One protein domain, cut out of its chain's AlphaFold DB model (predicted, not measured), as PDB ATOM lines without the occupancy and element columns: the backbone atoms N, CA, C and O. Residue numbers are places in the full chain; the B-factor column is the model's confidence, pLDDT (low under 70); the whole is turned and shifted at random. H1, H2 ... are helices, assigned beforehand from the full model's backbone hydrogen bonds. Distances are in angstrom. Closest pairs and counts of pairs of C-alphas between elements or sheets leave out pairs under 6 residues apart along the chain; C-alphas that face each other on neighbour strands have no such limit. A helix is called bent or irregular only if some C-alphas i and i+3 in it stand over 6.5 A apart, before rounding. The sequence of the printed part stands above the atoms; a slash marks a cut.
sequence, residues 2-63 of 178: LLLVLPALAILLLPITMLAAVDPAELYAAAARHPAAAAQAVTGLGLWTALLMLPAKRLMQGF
ATOM      1  N   LEU A   2      24.585 -25.575 -10.690       53.50
ATOM      2  CA  LEU A   2      23.352 -24.924 -10.195       53.50
ATOM      3  C   LEU A   2      23.038 -25.277  -8.723       53.50
ATOM      4  O   LEU A   2      22.729 -24.400  -7.926       53.50
ATOM      5  N   LEU A   3      23.252 -26.547  -8.353       64.25
ATOM      6  CA  LEU A   3      23.081 -27.067  -6.989       64.25
ATOM      7  C   LEU A   3      23.999 -26.412  -5.932       64.25
ATOM      8  O   LEU A   3      23.712 -26.499  -4.748       64.25
ATOM      9  N   LEU A   4      25.102 -25.776  -6.350       63.06
ATOM     10  CA  LEU A   4      26.093 -25.151  -5.460       63.06
ATOM     11  C   LEU A   4      25.978 -23.617  -5.448       63.06
ATOM     12  O   LEU A   4      26.288 -22.974  -4.451       63.06
ATOM     13  N   VAL A   5      25.490 -23.033  -6.547       66.88
ATOM     14  CA  VAL A   5      25.226 -21.589  -6.664       66.88
ATOM     15  C   VAL A   5      24.001 -21.184  -5.846       66.88
ATOM     16  O   VAL A   5      24.016 -20.133  -5.214       66.88
ATOM     17  N   LEU A   6      22.966 -22.028  -5.808       73.06
ATOM     18  CA  LEU A   6      21.736 -21.761  -5.062       73.06
ATOM     19  C   LEU A   6      21.966 -21.558  -3.546       73.06
ATOM     20  O   LEU A   6      21.535 -20.525  -3.035       73.06
ATOM     21  N   PRO A   7      22.674 -22.450  -2.815       74.50
ATOM     22  CA  PRO A   7      22.947 -22.227  -1.395       74.50
ATOM     23  C   PRO A   7      23.880 -21.033  -1.155       74.50
ATOM     24  O   PRO A   7      23.669 -20.289  -0.203       74.50
ATOM     25  N   ALA A   8      24.863 -20.789  -2.029       71.62
ATOM     26  CA  ALA A   8      25.737 -19.620  -1.915       71.62
ATOM     27  C   ALA A   8      24.962 -18.301  -2.076       71.62
ATOM     28  O   ALA A   8      25.198 -17.351  -1.334       71.62
ATOM     29  N   LEU A   9      24.003 -18.255  -3.007       72.06
ATOM     30  CA  LEU A   9      23.126 -17.103  -3.210       72.06
ATOM     31  C   LEU A   9      22.151 -16.917  -2.039       72.06
ATOM     32  O   LEU A   9      21.926 -15.790  -1.612       72.06
ATOM     33  N   ALA A  10      21.612 -18.009  -1.489       76.44
ATOM     34  CA  ALA A  10      20.746 -17.963  -0.312       76.44
ATOM     35  C   ALA A  10      21.495 -17.426   0.921       76.44
ATOM     36  O   ALA A  10      20.992 -16.535   1.600       76.44
ATOM     37  N   ILE A  11      22.728 -17.896   1.154       79.56
ATOM     38  CA  ILE A  11      23.614 -17.369   2.202       79.56
ATOM     39  C   ILE A  11      23.899 -15.882   1.960       79.56
ATOM     40  O   ILE A  11      23.841 -15.114   2.915       79.56
ATOM     41  N   LEU A  12      24.142 -15.479   0.703       73.31
ATOM     42  CA  LEU A  12      24.409 -14.089   0.311       73.31
ATOM     43  C   LEU A  12      23.228 -13.146   0.615       73.31
ATOM     44  O   LEU A  12      23.409 -12.035   1.108       73.31
ATOM     45  N   LEU A  13      22.013 -13.593   0.299       79.81
ATOM     46  CA  LEU A  13      20.795 -12.793   0.417       79.81
ATOM     47  C   LEU A  13      20.237 -12.761   1.840       79.81
ATOM     48  O   LEU A  13      19.564 -11.796   2.189       79.81
ATOM     49  N   LEU A  14      20.535 -13.762   2.673       81.12
ATOM     50  CA  LEU A  14      20.000 -13.878   4.030       81.12
ATOM     51  C   LEU A  14      20.150 -12.589   4.870       81.12
ATOM     52  O   LEU A  14      19.124 -12.072   5.318       81.12
ATOM     53  N   PRO A  15      21.349 -11.993   5.046       74.06
ATOM     54  CA  PRO A  15      21.484 -10.776   5.848       74.06
ATOM     55  C   PRO A  15      20.768  -9.572   5.224       74.06
ATOM     56  O   PRO A  15      20.235  -8.742   5.953       74.06
ATOM     57  N   ILE A  16      20.699  -9.493   3.891       76.12
ATOM     58  CA  ILE A  16      20.001  -8.415   3.174       76.12
ATOM     59  C   ILE A  16      18.489  -8.533   3.392       76.12
ATOM     60  O   ILE A  16      17.831  -7.539   3.681       76.12
ATOM     61  N   THR A  17      17.943  -9.748   3.302       79.19
ATOM     62  CA  THR A  17      16.516 -10.009   3.541       79.19
ATOM     63  C   THR A  17      16.123  -9.774   4.997       79.19
ATOM     64  O   THR A  17      15.057  -9.224   5.248       79.19
ATOM     65  N   MET A  18      17.000 -10.106   5.951       76.38
ATOM     66  CA  MET A  18      16.789  -9.788   7.366       76.38
ATOM     67  C   MET A  18      16.780  -8.274   7.605       76.38
ATOM     68  O   MET A  18      15.913  -7.790   8.322       76.38
ATOM     69  N   LEU A  19      17.692  -7.520   6.978       74.25
ATOM     70  CA  LEU A  19      17.716  -6.057   7.090       74.25
ATOM     71  C   LEU A  19      16.490  -5.402   6.439       74.25
ATOM     72  O   LEU A  19      15.961  -4.434   6.969       74.25
ATOM     73  N   ALA A  20      16.041  -5.931   5.299       75.75
ATOM     74  CA  ALA A  20      14.889  -5.415   4.562       75.75
ATOM     75  C   ALA A  20      13.547  -5.666   5.272       75.75
ATOM     76  O   ALA A  20      12.563  -5.003   4.956       75.75
ATOM     77  N   ALA A  21      13.501  -6.618   6.208       82.44
ATOM     78  CA  ALA A  21      12.327  -6.890   7.032       82.44
ATOM     79  C   ALA A  21      12.194  -5.932   8.232       82.44
ATOM     80  O   ALA A  21      11.167  -5.953   8.908       82.44
ATOM     81  N   VAL A  22      13.218  -5.118   8.512       83.69
ATOM     82  CA  VAL A  22      13.219  -4.141   9.607       83.69
ATOM     83  C   VAL A  22      12.740  -2.787   9.095       83.69
ATOM     84  O   VAL A  22      13.118  -2.351   8.007       83.69
ATOM     85  N   ASP A  23      11.932  -2.106   9.902       86.75
ATOM     86  CA  ASP A  23      11.431  -0.774   9.579       86.75
ATOM     87  C   ASP A  23      12.605   0.229   9.481       86.75
ATOM     88  O   ASP A  23      13.413   0.322  10.418       86.75
ATOM     89  N   PRO A  24      12.756   0.990   8.377       83.12
ATOM     90  CA  PRO A  24      13.904   1.876   8.189       83.12
ATOM     91  C   PRO A  24      14.089   2.876   9.332       83.12
ATOM     92  O   PRO A  24      15.220   3.160   9.727       83.12
ATOM     93  N   ALA A  25      12.990   3.383   9.900       84.00
ATOM     94  CA  ALA A  25      13.026   4.336  11.007       84.00
ATOM     95  C   ALA A  25      13.671   3.742  12.272       84.00
ATOM     96  O   ALA A  25      14.474   4.408  12.931       84.00
ATOM     97  N   GLU A  26      13.385   2.475  12.581       82.69
ATOM     98  CA  GLU A  26      13.995   1.766  13.708       82.69
ATOM     99  C   GLU A  26      15.472   1.463  13.456       82.69
ATOM    100  O   GLU A  26      16.296   1.592  14.368       82.69
ATOM    101  N   LEU A  27      15.824   1.135  12.210       81.62
ATOM    102  CA  LEU A  27      17.204   0.892  11.800       81.62
ATOM    103  C   LEU A  27      18.071   2.150  11.988       81.62
ATOM    104  O   LEU A  27      19.154   2.083  12.577       81.62
ATOM    105  N   TYR A  28      17.574   3.314  11.554       83.62
ATOM    106  CA  TYR A  28      18.253   4.598  11.747       83.62
ATOM    107  C   TYR A  28      18.348   4.982  13.225       83.62
ATOM    108  O   TYR A  28      19.412   5.406  13.682       83.62
ATOM    109  N   ALA A  29      17.276   4.791  13.999       85.12
ATOM    110  CA  ALA A  29      17.277   5.078  15.430       85.12
ATOM    111  C   ALA A  29      18.241   4.166  16.213       85.12
ATOM    112  O   ALA A  29      18.876   4.599  17.176       85.12
ATOM    113  N   ALA A  30      18.376   2.895  15.828       81.56
ATOM    114  CA  ALA A  30      19.362   1.980  16.401       81.56
ATOM    115  C   ALA A  30      20.799   2.378  16.022       81.56
ATOM    116  O   ALA A  30      21.681   2.382  16.885       81.56
ATOM    117  N   ALA A  31      21.028   2.789  14.771       86.00
ATOM    118  CA  ALA A  31      22.333   3.257  14.313       86.00
ATOM    119  C   ALA A  31      22.776   4.549  15.018       86.00
ATOM    120  O   ALA A  31      23.938   4.670  15.401       86.00
ATOM    121  N   ALA A  32      21.850   5.483  15.253       89.62
ATOM    122  CA  ALA A  32      22.122   6.719  15.985       89.62
ATOM    123  C   ALA A  32      22.474   6.467  17.461       89.62
ATOM    124  O   ALA A  32      23.317   7.164  18.023       89.62
ATOM    125  N   ARG A  33      21.864   5.450  18.087       89.81
ATOM    126  CA  ARG A  33      22.148   5.061  19.480       89.81
ATOM    127  C   ARG A  33      23.479   4.327  19.638       89.81
ATOM    128  O   ARG A  33      24.136   4.477  20.665       89.81
ATOM    129  N   HIS A  34      23.889   3.553  18.633       87.06
ATOM    130  CA  HIS A  34      25.116   2.752  18.668       87.06
ATOM    131  C   HIS A  34      25.942   2.913  17.379       87.06
ATOM    132  O   HIS A  34      26.064   1.967  16.594       87.06
ATOM    133  N   PRO A  35      26.569   4.084  17.161       87.38
ATOM    134  CA  PRO A  35      27.243   4.399  15.900       87.38
ATOM    135  C   PRO A  35      28.432   3.474  15.611       87.38
ATOM    136  O   PRO A  35      28.652   3.085  14.465       87.38
ATOM    137  N   ALA A  36      29.167   3.055  16.646       89.50
ATOM    138  CA  ALA A  36      30.277   2.115  16.498       89.50
ATOM    139  C   ALA A  36      29.806   0.727  16.023       89.50
ATOM    140  O   ALA A  36      30.407   0.143  15.122       89.50
ATOM    141  N   ALA A  37      28.695   0.225  16.573       82.31
ATOM    142  CA  ALA A  37      28.117  -1.055  16.162       82.31
ATOM    143  C   ALA A  37      27.570  -0.990  14.725       82.31
ATOM    144  O   ALA A  37      27.774  -1.919  13.944       82.31
ATOM    145  N   ALA A  38      26.944   0.129  14.346       84.00
ATOM    146  CA  ALA A  38      26.482   0.359  12.979       84.00
ATOM    147  C   ALA A  38      27.647   0.390  11.976       84.00
ATOM    148  O   ALA A  38      27.590  -0.274  10.940       84.00
ATOM    149  N   ALA A  39      28.738   1.090  12.302       85.94
ATOM    150  CA  ALA A  39      29.941   1.116  11.474       85.94
ATOM    151  C   ALA A  39      30.554  -0.287  11.309       85.94
ATOM    152  O   ALA A  39      30.937  -0.675  10.201       85.94
ATOM    153  N   GLN A  40      30.593  -1.081  12.384       87.12
ATOM    154  CA  GLN A  40      31.051  -2.469  12.337       87.12
ATOM    155  C   GLN A  40      30.159  -3.339  11.441       87.12
ATOM    156  O   GLN A  40      30.684  -4.114  10.641       87.12
ATOM    157  N   ALA A  41      28.834  -3.193  11.523       84.31
ATOM    158  CA  ALA A  41      27.893  -3.938  10.688       84.31
ATOM    159  C   ALA A  41      28.065  -3.610   9.196       84.31
ATOM    160  O   ALA A  41      28.173  -4.522   8.374       84.31
ATOM    161  N   VAL A  42      28.173  -2.323   8.844       86.31
ATOM    162  CA  VAL A  42      28.409  -1.881   7.458       86.31
ATOM    163  C   VAL A  42      29.745  -2.409   6.937       86.31
ATOM    164  O   VAL A  42      29.815  -2.930   5.824       86.31
ATOM    165  N   THR A  43      30.798  -2.334   7.752       88.00
ATOM    166  CA  THR A  43      32.132  -2.823   7.375       88.00
ATOM    167  C   THR A  43      32.138  -4.338   7.189       88.00
ATOM    168  O   THR A  43      32.670  -4.832   6.197       88.00
ATOM    169  N   GLY A  44      31.507  -5.081   8.102       86.88
ATOM    170  CA  GLY A  44      31.377  -6.533   8.014       86.88
ATOM    171  C   GLY A  44      30.605  -6.967   6.771       86.88
ATOM    172  O   GLY A  44      31.072  -7.834   6.034       86.88
ATOM    173  N   LEU A  45      29.474  -6.313   6.485       84.19
ATOM    174  CA  LEU A  45      28.663  -6.596   5.301       84.19
ATOM    175  C   LEU A  45      29.417  -6.261   4.007       84.19
ATOM    176  O   LEU A  45      29.395  -7.046   3.058       84.19
ATOM    177  N   GLY A  46      30.125  -5.129   3.975       85.62
ATOM    178  CA  GLY A  46      30.959  -4.730   2.845       85.62
ATOM    179  C   GLY A  46      32.101  -5.714   2.588       85.62
ATOM    180  O   GLY A  46      32.271  -6.179   1.460       85.62
ATOM    181  N   LEU A  47      32.842  -6.091   3.636       88.00
ATOM    182  CA  LEU A  47      33.935  -7.062   3.548       88.00
ATOM    183  C   LEU A  47      33.429  -8.430   3.084       88.00
ATOM    184  O   LEU A  47      34.025  -9.040   2.201       88.00
ATOM    185  N   TRP A  48      32.318  -8.899   3.645       85.44
ATOM    186  CA  TRP A  48      31.724 -10.178   3.277       85.44
ATOM    187  C   TRP A  48      31.209 -10.184   1.833       85.44
ATOM    188  O   TRP A  48      31.473 -11.124   1.082       85.44
ATOM    189  N   THR A  49      30.568  -9.093   1.403       82.38
ATOM    190  CA  THR A  49      30.150  -8.908   0.007       82.38
ATOM    191  C   THR A  49      31.359  -8.930  -0.918       82.38
ATOM    192  O   THR A  49      31.336  -9.627  -1.929       82.38
ATOM    193  N   ALA A  50      32.442  -8.232  -0.567       83.88
ATOM    194  CA  ALA A  50      33.677  -8.246  -1.343       83.88
ATOM    195  C   ALA A  50      34.297  -9.651  -1.409       83.88
ATOM    196  O   ALA A  50      34.684 -10.090  -2.494       83.88
ATOM    197  N   LEU A  51      34.335 -10.376  -0.286       84.69
ATOM    198  CA  LEU A  51      34.886 -11.729  -0.186       84.69
ATOM    199  C   LEU A  51      34.154 -12.722  -1.098       84.69
ATOM    200  O   LEU A  51      34.792 -13.608  -1.659       84.69
ATOM    201  N   LEU A  52      32.839 -12.560  -1.278       80.81
ATOM    202  CA  LEU A  52      32.025 -13.419  -2.142       80.81
ATOM    203  C   LEU A  52      31.981 -12.930  -3.597       80.81
ATOM    204  O   LEU A  52      32.093 -13.734  -4.526       80.81
ATOM    205  N   MET A  53      31.882 -11.620  -3.823       79.25
ATOM    206  CA  MET A  53      31.793 -11.046  -5.169       79.25
ATOM    207  C   MET A  53      33.099 -11.157  -5.953       79.25
ATOM    208  O   MET A  53      33.050 -11.359  -7.165       79.25
ATOM    209  N   LEU A  54      34.269 -11.065  -5.312       81.62
ATOM    210  CA  LEU A  54      35.550 -11.211  -6.014       81.62
ATOM    211  C   LEU A  54      35.712 -12.586  -6.691       81.62
ATOM    212  O   LEU A  54      35.955 -12.621  -7.904       81.62
ATOM    213  N   PRO A  55      35.596 -13.720  -5.970       74.81
ATOM    214  CA  PRO A  55      35.704 -15.037  -6.580       74.81
ATOM    215  C   PRO A  55      34.533 -15.312  -7.520       74.81
ATOM    216  O   PRO A  55      34.765 -15.858  -8.595       74.81
ATOM    217  N   ALA A  56      33.309 -14.872  -7.195       75.56
ATOM    218  CA  ALA A  56      32.164 -15.014  -8.093       75.56
ATOM    219  C   ALA A  56      32.400 -14.300  -9.432       75.56
ATOM    220  O   ALA A  56      32.226 -14.905 -10.486       75.56
ATOM    221  N   LYS A  57      32.898 -13.056  -9.416       73.44
ATOM    222  CA  LYS A  57      33.269 -12.311 -10.627       73.44
ATOM    223  C   LYS A  57      34.364 -13.025 -11.415       73.44
ATOM    224  O   LYS A  57      34.253 -13.123 -12.634       73.44
ATOM    225  N   ARG A  58      35.401 -13.545 -10.748       73.19
ATOM    226  CA  ARG A  58      36.472 -14.316 -11.408       73.19
ATOM    227  C   ARG A  58      35.939 -15.593 -12.059       73.19
ATOM    228  O   ARG A  58      36.303 -15.888 -13.191       73.19
ATOM    229  N   LEU A  59      35.042 -16.310 -11.384       69.62
ATOM    230  CA  LEU A  59      34.377 -17.487 -11.940       69.62
ATOM    231  C   LEU A  59      33.512 -17.098 -13.145       69.62
ATOM    232  O   LEU A  59      33.653 -17.686 -14.213       69.62
ATOM    233  N   MET A  60      32.674 -16.066 -13.017       66.62
ATOM    234  CA  MET A  60      31.813 -15.576 -14.100       66.62
ATOM    235  C   MET A  60      32.600 -15.086 -15.322       66.62
ATOM    236  O   MET A  60      32.122 -15.233 -16.440       66.62
ATOM    237  N   GLN A  61      33.807 -14.545 -15.140       65.81
ATOM    238  CA  GLN A  61      34.691 -14.177 -16.254       65.81
ATOM    239  C   GLN A  61      35.181 -15.393 -17.057       65.81
ATOM    240  O   GLN A  61      35.409 -15.271 -18.261       65.81
ATOM    241  N   GLY A  62      35.314 -16.558 -16.418       57.88
ATOM    242  CA  GLY A  62      35.605 -17.822 -17.098       57.88
ATOM    243  C   GLY A  62      34.360 -18.460 -17.720       57.88
ATOM    244  O   GLY A  62      34.420 -19.019 -18.818       57.88
ATOM    245  N   PHE A  63      33.206 -18.356 -17.054       54.62
ATOM    246  CA  PHE A  63      31.961 -18.975 -17.507       54.62
ATOM    247  C   PHE A  63      31.391 -18.286 -18.754       54.62
ATOM    248  O   PHE A  63      30.966 -17.135 -18.735       54.62
TER     249      PHE A  63
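What this domain is: This is residues 2 to 63 of the 178 residues of an uncharacterized protein of Hyphomicrobiales bacterium (UniProt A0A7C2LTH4). The model is a loose, narrow U of three helices: H1 makes one arm, the longer H3 runs back opposite to it as the other arm, and the short H2 spans the closed end between them. The two arms come near each other at about mid-length, and the U is long and thin. The printed part has 62 residues, with three named helices in the order H1, H2, H3 and no named strand; the class is all helix. The whole is loose, with a radius of gyration of the C-alphas of 14.8 A, and its outline is a rod spanning 45 by 20 by 12 A.

How they stand to each other: H1, residues 2 to 20, has a kink of 36 degrees near residue 13; it is irregular, with C-alphas 12 and 15 lying 7.1 A apart. H2, residues 24 to 33, is only just apart from H1, at 8.4 A. H3, residues 35 to 62, is close to H2 but not clearly touching, the closest C-alphas being those of Ala 31 and Ala 38, 5.2 A apart. H2 and H3 run opposite ways at a steep tilt of 58 degrees. H1 and H3 are close but not clearly touching, the closest C-alphas being those of Leu 12 and Thr 49, 7.7 A apart. They run opposite ways at a shallow tilt of 23 degrees. In H2 every O i to N i+4 pair is within hydrogen-bond range; in H1 11 of 15 are, in H3 23 of 24.

Where its parts are: H1 begins at C-alpha 2 (23.352, -24.924, -10.195) and measures 25.9 A from first to last C-alpha. H2 begins at C-alpha 24 (13.904, 1.876, 8.189) and measures 14.3 A. H3, 40.7 A, ends at C-alpha 62 (35.605, -17.822, -17.098).

The domain as a whole: The C-alphas farthest apart are those of Arg 33 and Gly 62, at 45.2 A. The printed part has no cut, and both links are tight. Residues 57 to 63, of which 57 to 62 belong to H3, stand free. The mean pLDDT of the printed part is 78.7; residues 2 to 5 and 59 to 63 are under 70.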